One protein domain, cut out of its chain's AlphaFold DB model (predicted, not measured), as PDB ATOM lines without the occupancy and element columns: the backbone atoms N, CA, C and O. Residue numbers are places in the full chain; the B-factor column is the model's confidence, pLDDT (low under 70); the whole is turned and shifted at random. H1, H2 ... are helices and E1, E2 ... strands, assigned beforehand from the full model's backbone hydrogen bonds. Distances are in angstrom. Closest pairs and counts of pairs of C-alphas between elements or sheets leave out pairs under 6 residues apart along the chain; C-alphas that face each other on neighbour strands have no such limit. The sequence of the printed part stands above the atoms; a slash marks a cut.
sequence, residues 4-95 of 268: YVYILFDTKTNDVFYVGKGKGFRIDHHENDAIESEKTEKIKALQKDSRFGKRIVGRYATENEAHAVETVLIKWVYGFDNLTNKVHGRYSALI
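Overview. This is residues 4 to 95 of the 268 residues of an uncharacterized protein of Alteromonas sp. W12 (UniProt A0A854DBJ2). Three layers stack: H2 along one face of a strongly twisted antiparallel sheet, order E2, E1, E3, and H1 over one end of the other face. The printed part has 92 residues, is mixed helix and strand, and is compact, radius of gyration of the C-alphas 12.9 A, spanning 37 by 28 by 25 A.

Along the chain. From C-alpha 4 at (79.604, 44.142, 128.629), E1 runs to residue 10. Then find E2, residues 16 to 23; H1, 38 to 48; E3, 52 to 60; H2, 63 to 77, ending at (83.204, 55.678, 116.499).

Arrangement. Hairpin E1 and E2 has N 6 and O 20 within hydrogen-bond range, 2.8 A; E1 and E3 have N 9 and O 53, 3.0 A. H2 is on the sheet along the strands, height 8.7 A; H1 is slantwise on the opposite face, height 8.9 A. H1 has every O i to N i+4 pair within range, H2 10 of 11.

Size, cuts and confidence. The printed part has no cut; its long link, residues 24 to 37, has pLDDT under 70 at 25 to 36.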
ATOM      1  N   TYR A   4      79.045  42.796 128.632       92.94
ATOM      2  CA  TYR A   4      79.604  44.142 128.629       92.94
ATOM      3  C   TYR A   4      80.499  44.362 127.418       92.94
ATOM      4  O   TYR A   4      81.067  43.416 126.877       92.94
ATOM      5  N   VAL A   5      80.640  45.627 127.036       94.88
ATOM      6  CA  VAL A   5      81.596  46.091 126.027       94.88
ATOM      7  C   VAL A   5      82.665  46.911 126.735       94.88
ATOM      8  O   VAL A   5      82.360  47.685 127.645       94.88
ATOM      9  N   TYR A   6      83.921  46.711 126.363       94.50
ATOM     10  CA  TYR A   6      85.084  47.337 126.970       94.50
ATOM     11  C   TYR A   6      86.056  47.852 125.911       94.50
ATOM     12  O   TYR A   6      86.057  47.400 124.767       94.50
ATOM     13  N   ILE A   7      86.899  48.787 126.333       96.12
ATOM     14  CA  ILE A   7      87.984  49.359 125.541       96.12
ATOM     15  C   ILE A   7      89.326  49.126 126.220       96.12
ATOM     16  O   ILE A   7      89.404  49.071 127.455       96.12
ATOM     17  N   LEU A   8      90.372  49.037 125.402       95.44
ATOM     18  CA  LEU A   8      91.766  49.159 125.813       95.44
ATOM     19  C   LEU A   8      92.347  50.428 125.197       95.44
ATOM     20  O   LEU A   8      92.109  50.714 124.020       95.44
ATOM     21  N   PHE A   9      93.074  51.195 126.000       96.31
ATOM     22  CA  PHE A   9      93.530  52.525 125.614       96.31
ATOM     23  C   PHE A   9      94.859  52.892 126.271       96.31
ATOM     24  O   PHE A   9      95.273  52.277 127.254       96.31
ATOM     25  N   ASP A  10      95.531  53.892 125.715       96.31
ATOM     26  CA  ASP A  10      96.705  54.520 126.316       96.31
ATOM     27  C   ASP A  10      96.251  55.584 127.323       96.31
ATOM     28  O   ASP A  10      95.591  56.550 126.953       96.31
ATOM     29  N   THR A  11      96.579  55.439 128.605       96.44
ATOM     30  CA  THR A  11      96.123  56.372 129.649       96.44
ATOM     31  C   THR A  11      96.759  57.756 129.551       96.44
ATOM     32  O   THR A  11      96.298  58.677 130.222       96.44
ATOM     33  N   LYS A  12      97.829  57.918 128.763       95.50
ATOM     34  CA  LYS A  12      98.489  59.211 128.564       95.50
ATOM     35  C   LYS A  12      97.814  60.025 127.463       95.50
ATOM     36  O   LYS A  12      97.634  61.226 127.638       95.50
ATOM     37  N   THR A  13      97.478  59.395 126.338       95.69
ATOM     38  CA  THR A  13      96.869  60.079 125.180       95.69
ATOM     39  C   THR A  13      95.350  59.940 125.135       95.69
ATOM     40  O   THR A  13      94.681  60.750 124.503       95.69
ATOM     41  N   ASN A  14      94.797  58.967 125.862       94.31
ATOM     42  CA  ASN A  14      93.421  58.482 125.762       94.31
ATOM     43  C   ASN A  14      93.083  57.817 124.419       94.31
ATOM     44  O   ASN A  14      91.906  57.601 124.125       94.31
ATOM     45  N   ASP A  15      94.095  57.430 123.637       95.50
ATOM     46  CA  ASP A  15      93.878  56.745 122.366       95.50
ATOM     47  C   ASP A  15      93.400  55.317 122.614       95.50
ATOM     48  O   ASP A  15      94.110  54.478 123.180       95.50
ATOM     49  N   VAL A  16      92.179  55.041 122.169       96.94
ATOM     50  CA  VAL A  16      91.613  53.694 122.168       96.94
ATOM     51  C   VAL A  16      92.213  52.920 121.011       96.94
ATOM     52  O   VAL A  16      92.195  53.375 119.874       96.94
ATOM     53  N   PHE A  17      92.725  51.728 121.302       95.94
ATOM     54  CA  PHE A  17      93.324  50.866 120.287       95.94
ATOM     55  C   PHE A  17      92.646  49.506 120.176       95.94
ATOM     56  O   PHE A  17      92.975  48.749 119.275       95.94
ATOM     57  N   TYR A  18      91.724  49.158 121.072       95.25
ATOM     58  CA  TYR A  18      90.961  47.923 120.952       95.25
ATOM     59  C   TYR A  18      89.591  48.062 121.601       95.25
ATOM     60  O   TYR A  18      89.464  48.635 122.685       95.25
ATOM     61  N   VAL A  19      88.588  47.464 120.965       95.38
ATOM     62  CA  VAL A  19      87.238  47.299 121.508       95.38
ATOM     63  C   VAL A  19      86.930  45.810 121.582       95.38
ATOM     64  O   VAL A  19      87.203  45.069 120.638       95.38
ATOM     65  N   GLY A  20      86.339  45.365 122.684       91.62
ATOM     66  CA  GLY A  20      85.890  43.986 122.815       91.62
ATOM     67  C   GLY A  20      84.630  43.863 123.653       91.62
ATOM     68  O   GLY A  20      84.292  44.748 124.439       91.62
ATOM     69  N   LYS A  21      83.953  42.725 123.544       90.38
ATOM     70  CA  LYS A  21      82.880  42.324 124.461       90.38
ATOM     71  C   LYS A  21      83.283  41.159 125.360       90.38
ATOM     72  O   LYS A  21      84.151  40.352 125.032       90.38
ATOM     73  N   GLY A  22      82.608  41.032 126.494       86.88
ATOM     74  CA  GLY A  22      82.787  39.914 127.413       86.88
ATOM     75  C   GLY A  22      81.521  39.581 128.196       86.88
ATOM     76  O   GLY A  22      80.522  40.296 128.135       86.88
ATOM     77  N   LYS A  23      81.579  38.465 128.925       85.56
ATOM     78  CA  LYS A  23      80.568  38.021 129.894       85.56
ATOM     79  C   LYS A  23      81.281  37.594 131.179       85.56
ATOM     80  O   LYS A  23      82.332  36.961 131.099       85.56
ATOM     81  N   GLY A  24      80.735  37.925 132.350       73.56
ATOM     82  CA  GLY A  24      81.347  37.571 133.644       73.56
ATOM     83  C   GLY A  24      82.707  38.250 133.900       73.56
ATOM     84  O   GLY A  24      82.877  39.421 133.581       73.56
ATOM     85  N   PHE A  25      83.686  37.529 134.462       60.62
ATOM     86  CA  PHE A  25      85.039  38.044 134.780       60.62
ATOM     87  C   PHE A  25      86.054  37.888 133.635       60.62
ATOM     88  O   PHE A  25      87.262  38.012 133.816       60.62
ATOM     89  N   ARG A  26      85.579  37.610 132.417       56.53
ATOM     90  CA  ARG A  26      86.428  37.243 131.273       56.53
ATOM     91  C   ARG A  26      87.349  38.365 130.792       56.53
ATOM     92  O   ARG A  26      88.266  38.120 130.017       56.53
ATOM     93  N   ILE A  27      87.119  39.593 131.255       54.84
ATOM     94  CA  ILE A  27      87.944  40.741 130.908       54.84
ATOM     95  C   ILE A  27      89.392  40.542 131.385       54.84
ATOM     96  O   ILE A  27      90.300  41.048 130.734       54.84
ATOM     97  N   ASP A  28      89.621  39.781 132.459       52.22
ATOM     98  CA  ASP A  28      90.945  39.570 133.069       52.22
ATOM     99  C   ASP A  28      91.662  38.299 132.571       52.22
ATOM    100  O   ASP A  28      92.821  38.076 132.889       52.22
ATOM    101  N   HIS A  29      91.012  37.481 131.734       53.75
ATOM    102  CA  HIS A  29      91.587  36.231 131.210       53.75
ATOM    103  C   HIS A  29      92.283  36.374 129.843       53.75
ATOM    104  O   HIS A  29      92.869  35.409 129.357       53.75
ATOM    105  N   HIS A  30      92.236  37.555 129.215       52.22
ATOM    106  CA  HIS A  30      92.823  37.796 127.887       52.22
ATOM    107  C   HIS A  30      94.334  38.072 127.889       52.22
ATOM    108  O   HIS A  30      94.920  38.200 126.816       52.22
ATOM    109  N   GLU A  31      94.978  38.138 129.055       49.88
ATOM    110  CA  GLU A  31      96.440  38.269 129.144       49.88
ATOM    111  C   GLU A  31      97.178  36.950 128.825       49.88
ATOM    112  O   GLU A  31      98.385  36.971 128.609       49.88
ATOM    113  N   ASN A  32      96.458  35.822 128.716       45.72
ATOM    114  CA  ASN A  32      97.025  34.475 128.538       45.72
ATOM    115  C   ASN A  32      96.802  33.842 127.148       45.72
ATOM    116  O   ASN A  32      97.133  32.670 126.959       45.72
ATOM    117  N   ASP A  33      96.253  34.567 126.166       46.22
ATOM    118  CA  ASP A  33      96.131  34.031 124.803       46.22
ATOM    119  C   ASP A  33      97.531  33.958 124.156       46.22
ATOM    120  O   ASP A  33      98.103  34.964 123.742       46.22
ATOM    121  N   ALA A  34      98.082  32.741 124.087       44.38
ATOM    122  CA  ALA A  34      99.450  32.394 123.678       44.38
ATOM    123  C   ALA A  34      99.798  32.650 122.191       44.38
ATOM    124  O   ALA A  34     100.781  32.114 121.681       44.38
ATOM    125  N   ILE A  35      99.006  33.455 121.480       52.62
ATOM    126  CA  ILE A  35      99.263  33.849 120.092       52.62
ATOM    127  C   ILE A  35      99.595  35.340 120.096       52.62
ATOM    128  O   ILE A  35      98.721  36.178 120.343       52.62
ATOM    129  N   GLU A  36     100.858  35.672 119.825       55.41
ATOM    130  CA  GLU A  36     101.279  37.062 119.663       55.41
ATOM    131  C   GLU A  36     100.467  37.718 118.541       55.41
ATOM    132  O   GLU A  36     100.316  37.202 117.432       55.41
ATOM    133  N   SER A  37      99.831  38.830 118.886       74.88
ATOM    134  CA  SER A  37      99.020  39.637 117.987       74.88
ATOM    135  C   SER A  37      99.373  41.095 118.219       74.88
ATOM    136  O   SER A  37      99.793  41.445 119.321       74.88
ATOM    137  N   GLU A  38      99.132  41.947 117.225       83.69
ATOM    138  CA  GLU A  38      99.338  43.399 117.317       83.69
ATOM    139  C   GLU A  38      98.720  43.997 118.598       83.69
ATOM    140  O   GLU A  38      99.331  44.813 119.288       83.69
ATOM    141  N   LYS A  39      97.543  43.494 118.995       86.69
ATOM    142  CA  LYS A  39      96.898  43.813 120.276       86.69
ATOM    143  C   LYS A  39      97.801  43.491 121.473       86.69
ATOM    144  O   LYS A  39      97.994  44.334 122.343       86.69
ATOM    145  N   THR A  40      98.321  42.267 121.546       85.56
ATOM    146  CA  THR A  40      99.146  41.781 122.666       85.56
ATOM    147  C   THR A  40     100.475  42.534 122.750       85.56
ATOM    148  O   THR A  40     100.907  42.893 123.843       85.56
ATOM    149  N   GLU A  41     101.102  42.823 121.608       88.44
ATOM    150  CA  GLU A  41     102.327  43.630 121.536       88.44
ATOM    151  C   GLU A  41     102.093  45.053 122.054       88.44
ATOM    152  O   GLU A  41     102.848  45.539 122.900       88.44
ATOM    153  N   LYS A  42     100.995  45.693 121.628       89.69
ATOM    154  CA  LYS A  42     100.615  47.037 122.081       89.69
ATOM    155  C   LYS A  42     100.312  47.079 123.582       89.69
ATOM    156  O   LYS A  42     100.741  48.010 124.260       89.69
ATOM    157  N   ILE A  43      99.657  46.048 124.126       90.62
ATOM    158  CA  ILE A  43      99.441  45.906 125.576       90.62
ATOM    159  C   ILE A  43     100.781  45.819 126.316       90.62
ATOM    160  O   ILE A  43     101.009  46.615 127.226       90.62
ATOM    161  N   LYS A  44     101.687  44.913 125.910       90.38
ATOM    162  CA  LYS A  44     103.009  44.737 126.547       90.38
ATOM    163  C   LYS A  44     103.814  46.044 126.545       90.38
ATOM    164  O   LYS A  44     104.398  46.410 127.565       90.38
ATOM    165  N   ALA A  45     103.819  46.763 125.420       91.31
ATOM    166  CA  ALA A  45     104.508  48.044 125.290       91.31
ATOM    167  C   ALA A  45     103.952  49.104 126.257       91.31
ATOM    168  O   ALA A  45     104.715  49.754 126.968       91.31
ATOM    169  N   LEU A  46     102.624  49.244 126.343       92.69
ATOM    170  CA  LEU A  46     101.982  50.211 127.239       92.69
ATOM    171  C   LEU A  46     102.098  49.826 128.718       92.69
ATOM    172  O   LEU A  46     102.222  50.706 129.568       92.69
ATOM    173  N   GLN A  47     102.086  48.531 129.045       91.88
ATOM    174  CA  GLN A  47     102.283  48.046 130.414       91.88
ATOM    175  C   GLN A  47     103.688  48.369 130.933       91.88
ATOM    176  O   GLN A  47     103.816  48.809 132.074       91.88
ATOM    177  N   LYS A  48     104.729  48.234 130.095       92.62
ATOM    178  CA  LYS A  48     106.114  48.591 130.456       92.62
ATOM    179  C   LYS A  48     106.244  50.049 130.911       92.62
ATOM    180  O   LYS A  48     106.993  50.335 131.840       92.62
ATOM    181  N   ASP A  49     105.475  50.940 130.294       93.00
ATOM    182  CA  ASP A  49     105.464  52.367 130.618       93.00
ATOM    183  C   ASP A  49     104.410  52.745 131.677       93.00
ATOM    184  O   ASP A  49     104.244  53.926 131.973       93.00
ATOM    185  N   SER A  50     103.665  51.780 132.238       93.50
ATOM    186  CA  SER A  50     102.508  52.028 133.122       93.50
ATOM    187  C   SER A  50     101.425  52.924 132.493       93.50
ATOM    188  O   SER A  50     100.780  53.717 133.176       93.50
ATOM    189  N   ARG A  51     101.221  52.797 131.175       94.38
ATOM    190  CA  ARG A  51     100.252  53.571 130.374       94.38
ATOM    191  C   ARG A  51      99.077  52.744 129.858       94.38
ATOM    192  O   ARG A  51      98.273  53.225 129.067       94.38
ATOM    193  N   PHE A  52      98.984  51.479 130.251       94.88
ATOM    194  CA  PHE A  52      97.914  50.599 129.801       94.88
ATOM    195  C   PHE A  52      96.616  50.859 130.574       94.88
ATOM    196  O   PHE A  52      96.566  50.733 131.797       94.88
ATOM    197  N   GLY A  53      95.558  51.198 129.841       93.38
ATOM    198  CA  GLY A  53      94.229  51.474 130.364       93.38
ATOM    199  C   GLY A  53      93.189  50.491 129.846       93.38
ATOM    200  O   GLY A  53      93.234  50.026 128.706       93.38
ATOM    201  N   LYS A  54      92.198  50.209 130.692       94.31
ATOM    202  CA  LYS A  54      91.066  49.334 130.390       94.31
ATOM    203  C   LYS A  54      89.805  49.874 131.040       94.31
ATOM    204  O   LYS A  54      89.827  50.272 132.206       94.31
ATOM    205  N   ARG A  55      88.694  49.909 130.302       94.25
ATOM    206  CA  ARG A  55      87.427  50.452 130.813       94.25
ATOM    207  C   ARG A  55      86.229  49.730 130.218       94.25
ATOM    208  O   ARG A  55      86.205  49.450 129.027       94.25
ATOM    209  N   ILE A  56      85.221  49.467 131.046       94.75
ATOM    210  CA  ILE A  56      83.905  49.022 130.577       94.75
ATOM    211  C   ILE A  56      83.140  50.251 130.084       94.75
ATOM    212  O   ILE A  56      82.971  51.205 130.837       94.75
ATOM    213  N   VAL A  57      82.686  50.204 128.834       95.00
ATOM    214  CA  VAL A  57      81.907  51.268 128.184       95.00
ATOM    215  C   VAL A  57      80.415  51.101 128.461       95.00
ATOM    216  O   VAL A  57      79.710  52.084 128.652       95.00
ATOM    217  N   GLY A  58      79.926  49.861 128.535       94.31
ATOM    218  CA  GLY A  58      78.515  49.589 128.806       94.31
ATOM    219  C   GLY A  58      78.253  48.146 129.214       94.31
ATOM    220  O   GLY A  58      79.065  47.258 128.945       94.31
ATOM    221  N   ARG A  59      77.114  47.922 129.877       94.12
ATOM    222  CA  ARG A  59      76.611  46.603 130.282       94.12
ATOM    223  C   ARG A  59      75.240  46.363 129.659       94.12
ATOM    224  O   ARG A  59      74.442  47.289 129.575       94.12
ATOM    225  N   TYR A  60      74.986  45.123 129.258       91.38
ATOM    226  CA  TYR A  60      73.817  44.734 128.471       91.38
ATOM    227  C   TYR A  60      73.173  43.466 129.025       91.38
ATOM    228  O   TYR A  60      73.820  42.644 129.690       91.38
ATOM    229  N   ALA A  61      71.871  43.322 128.785       87.94
ATOM    230  CA  ALA A  61      71.124  42.148 129.213       87.94
ATOM    231  C   ALA A  61      71.396  40.969 128.274       87.94
ATOM    232  O   ALA A  61      71.576  39.845 128.743       87.94
ATOM    233  N   THR A  62      71.498  41.235 126.969       85.31
ATOM    234  CA  THR A  62      71.679  40.210 125.939       85.31
ATOM    235  C   THR A  62      73.031  40.314 125.238       85.31
ATOM    236  O   THR A  62      73.673  41.364 125.193       85.31
ATOM    237  N   GLU A  63      73.473  39.202 124.646       85.81
ATOM    238  CA  GLU A  63      74.698  39.198 123.846       85.81
ATOM    239  C   GLU A  63      74.542  40.030 122.569       85.81
ATOM    240  O   GLU A  63      75.486  40.699 122.159       85.81
ATOM    241  N   ASN A  64      73.361  40.002 121.946       84.62
ATOM    242  CA  ASN A  64      73.094  40.716 120.696       84.62
ATOM    243  C   ASN A  64      73.190  42.237 120.872       84.62
ATOM    244  O   ASN A  64      73.755  42.904 120.011       84.62
ATOM    245  N   GLU A  65      72.716  42.771 122.000       87.75
ATOM    246  CA  GLU A  65      72.908  44.182 122.363       87.75
ATOM    247  C   GLU A  65      74.399  44.533 122.466       87.75
ATOM    248  O   GLU A  65      74.857  45.504 121.864       87.75
ATOM    249  N   ALA A  66      75.182  43.710 123.174       90.31
ATOM    250  CA  ALA A  66      76.620  43.924 123.311       90.31
ATOM    251  C   ALA A  66      77.359  43.824 121.962       90.31
ATOM    252  O   ALA A  66      78.256  44.623 121.705       90.31
ATOM    253  N   HIS A  67      76.968  42.882 121.094       89.06
ATOM    254  CA  HIS A  67      77.484  42.765 119.722       89.06
ATOM    255  C   HIS A  67      77.206  44.030 118.909       89.06
ATOM    256  O   HIS A  67      78.111  44.537 118.255       89.06
ATOM    257  N   ALA A  68      75.975  44.549 118.948       89.25
ATOM    258  CA  ALA A  68      75.611  45.746 118.193       89.25
ATOM    259  C   ALA A  68      76.470  46.950 118.611       89.25
ATOM    260  O   ALA A  68      77.011  47.649 117.754       89.25
ATOM    261  N   VAL A  69      76.663  47.150 119.918       95.00
ATOM    262  CA  VAL A  69      77.488  48.258 120.421       95.00
ATOM    263  C   VAL A  69      78.972  48.063 120.116       95.00
ATOM    264  O   VAL A  69      79.627  49.018 119.704       95.00
ATOM    265  N   GLU A  70      79.512  46.851 120.269       95.00
ATOM    266  CA  GLU A  70      80.898  46.538 119.890       95.00
ATOM    267  C   GLU A  70      81.162  46.899 118.421       95.00
ATOM    268  O   GLU A  70      82.103  47.634 118.128       95.00
ATOM    269  N   THR A  71      80.298  46.457 117.503       93.69
ATOM    270  CA  THR A  71      80.431  46.738 116.067       93.69
ATOM    271  C   THR A  71      80.339  48.235 115.757       93.69
ATOM    272  O   THR A  71      81.115  48.734 114.944       93.69
ATOM    273  N   VAL A  72      79.439  48.977 116.418       95.94
ATOM    274  CA  VAL A  72      79.332  50.442 116.264       95.94
ATOM    275  C   VAL A  72      80.604  51.148 116.726       95.94
ATOM    276  O   VAL A  72      81.120  52.010 116.013       95.94
ATOM    277  N   LEU A  73      81.145  50.769 117.886       97.00
ATOM    278  CA  LEU A  73      82.381  51.360 118.398       97.00
ATOM    279  C   LEU A  73      83.569  51.076 117.474       97.00
ATOM    280  O   LEU A  73      84.355  51.981 117.205       97.00
ATOM    281  N   ILE A  74      83.670  49.847 116.961       95.88
ATOM    282  CA  ILE A  74      84.739  49.444 116.043       95.88
ATOM    283  C   ILE A  74      84.634  50.187 114.711       95.88
ATOM    284  O   ILE A  74      85.610  50.783 114.273       95.88
ATOM    285  N   LYS A  75      83.478  50.148 114.036       94.38
ATOM    286  CA  LYS A  75      83.367  50.674 112.667       94.38
ATOM    287  C   LYS A  75      83.181  52.176 112.590       94.38
ATOM    288  O   LYS A  75      83.787  52.786 111.716       94.38
ATOM    289  N   TRP A  76      82.312  52.737 113.427       95.75
ATOM    290  CA  TRP A  76      81.839  54.112 113.272       95.75
ATOM    291  C   TRP A  76      82.550  55.088 114.205       95.75
ATOM    292  O   TRP A  76      82.958  56.154 113.760       95.75
ATOM    293  N   VAL A  77      82.702  54.733 115.485       96.50
ATOM    294  CA  VAL A  77      83.204  55.678 116.499       96.50
ATOM    295  C   VAL A  77      84.723  55.793 116.472       96.50
ATOM    296  O   VAL A  77      85.245  56.891 116.312       96.50
ATOM    297  N   TYR A  78      85.431  54.676 116.649       96.12
ATOM    298  CA  TYR A  78      86.897  54.676 116.661       96.12
ATOM    299  C   TYR A  78      87.493  54.421 115.276       96.12
ATOM    300  O   TYR A  78      88.611  54.854 115.011       96.12
ATOM    301  N   GLY A  79      86.742  53.761 114.391       95.81
ATOM    302  CA  GLY A  79      87.200  53.374 113.061       95.81
ATOM    303  C   GLY A  79      88.065  52.116 113.107       95.81
ATOM    304  O   GLY A  79      88.984  52.001 113.914       95.81
ATOM    305  N   PHE A  80      87.766  51.156 112.231       93.94
ATOM    306  CA  PHE A  80      88.406  49.840 112.271       93.94
ATOM    307  C   PHE A  80      89.919  49.928 112.062       93.94
ATOM    308  O   PHE A  80      90.666  49.299 112.802       93.94
ATOM    309  N   ASP A  81      90.352  50.768 111.123       93.38
ATOM    310  CA  ASP A  81      91.763  50.923 110.755       93.38
ATOM    311  C   ASP A  81      92.603  51.601 111.852       93.38
ATOM    312  O   ASP A  81      93.828  51.531 111.831       93.38
ATOM    313  N   ASN A  82      91.955  52.231 112.841       94.19
ATOM    314  CA  ASN A  82      92.621  52.843 113.994       94.19
ATOM    315  C   ASN A  82      92.758  51.873 115.183       94.19
ATOM    316  O   ASN A  82      93.375  52.208 116.200       94.19
ATOM    317  N   LEU A  83      92.165  50.681 115.090       95.38
ATOM    318  CA  LEU A  83      92.128  49.679 116.149       95.38
ATOM    319  C   LEU A  83      92.948  48.445 115.764       95.38
ATOM    320  O   LEU A  83      93.027  48.051 114.611       95.38
ATOM    321  N   THR A  84      93.456  47.726 116.761       93.31
ATOM    322  CA  THR A  84      94.125  46.425 116.596       93.31
ATOM    323  C   THR A  84      93.114  45.265 116.526       93.31
ATOM    324  O   THR A  84      93.420  44.123 116.891       93.31
ATOM    325  N   ASN A  85      91.850  45.551 116.197       92.81
ATOM    326  CA  ASN A  85      90.785  44.560 116.078       92.81
ATOM    327  C   ASN A  85      90.997  43.734 114.797       92.81
ATOM    328  O   ASN A  85      91.201  44.286 113.728       92.81
ATOM    329  N   LYS A  86      90.894  42.400 114.867       88.94
ATOM    330  CA  LYS A  86      91.061  41.534 113.677       88.94
ATOM    331  C   LYS A  86      89.813  41.436 112.793       88.94
ATOM    332  O   LYS A  86      89.890  40.959 111.669       88.94
ATOM    333  N   VAL A  87      88.651  41.807 113.329       87.56
ATOM    334  CA  VAL A  87      87.354  41.727 112.648       87.56
ATOM    335  C   VAL A  87      86.538  42.980 112.942       87.56
ATOM    336  O   VAL A  87      86.607  43.517 114.047       87.56
ATOM    337  N   HIS A  88      85.722  43.408 111.980       80.56
ATOM    338  CA  HIS A  88      84.876  44.606 112.086       80.56
ATOM    339  C   HIS A  88      83.705  44.482 113.081       80.56
ATOM    340  O   HIS A  88      82.943  45.431 113.241       80.56
ATOM    341  N   GLY A  89      83.527  43.321 113.718       80.81
ATOM    342  CA  GLY A  89      82.367  43.009 114.555       80.81
ATOM    343  C   GLY A  89      81.237  42.306 113.792       80.81
ATOM    344  O   GLY A  89      81.245  42.197 112.562       80.81
ATOM    345  N   ARG A  90      80.264  41.767 114.534       75.00
ATOM    346  CA  ARG A  90      79.099  41.065 113.970       75.00
ATOM    347  C   ARG A  90      78.112  42.082 113.392       75.00
ATOM    348  O   ARG A  90      77.871  43.112 114.009       75.00
ATOM    349  N   TYR A  91      77.518  41.780 112.237       80.75
ATOM    350  CA  TYR A  91      76.627  42.701 111.509       80.75
ATOM    351  C   TYR A  91      77.315  43.986 111.018       80.75
ATOM    352  O   TYR A  91      76.657  44.991 110.775       80.75
ATOM    353  N   SER A  92      78.633  43.943 110.813       84.19
ATOM    354  CA  SER A  92      79.441  45.048 110.280       84.19
ATOM    355  C   SER A  92      78.910  45.649 108.973       84.19
ATOM    356  O   SER A  92      79.135  46.830 108.720       84.19
ATOM    357  N   ALA A  93      78.198  44.874 108.151       83.88
ATOM    358  CA  ALA A  93      77.559  45.349 106.922       83.88
ATOM    359  C   ALA A  93      76.394  46.328 107.166       83.88
ATOM    360  O   ALA A  93      76.078  47.116 106.286       83.88
ATOM    361  N   LEU A  94      75.776  46.295 108.351       84.69
ATOM    362  CA  LEU A  94      74.655  47.168 108.720       84.69
ATOM    363  C   LEU A  94      75.108  48.476 109.380       84.69
ATOM    364  O   LEU A  94      74.278  49.293 109.761       84.69
ATOM    365  N   ILE A  95      76.418  48.660 109.565       89.62
ATOM    366  CA  ILE A  95      76.989  49.788 110.299       89.62
ATOM    367  C   ILE A  95      77.886  50.592 109.363       89.62
ATOM    368  O   ILE A  95      78.757  50.037 108.691       89.62
TER     369      ILE A  95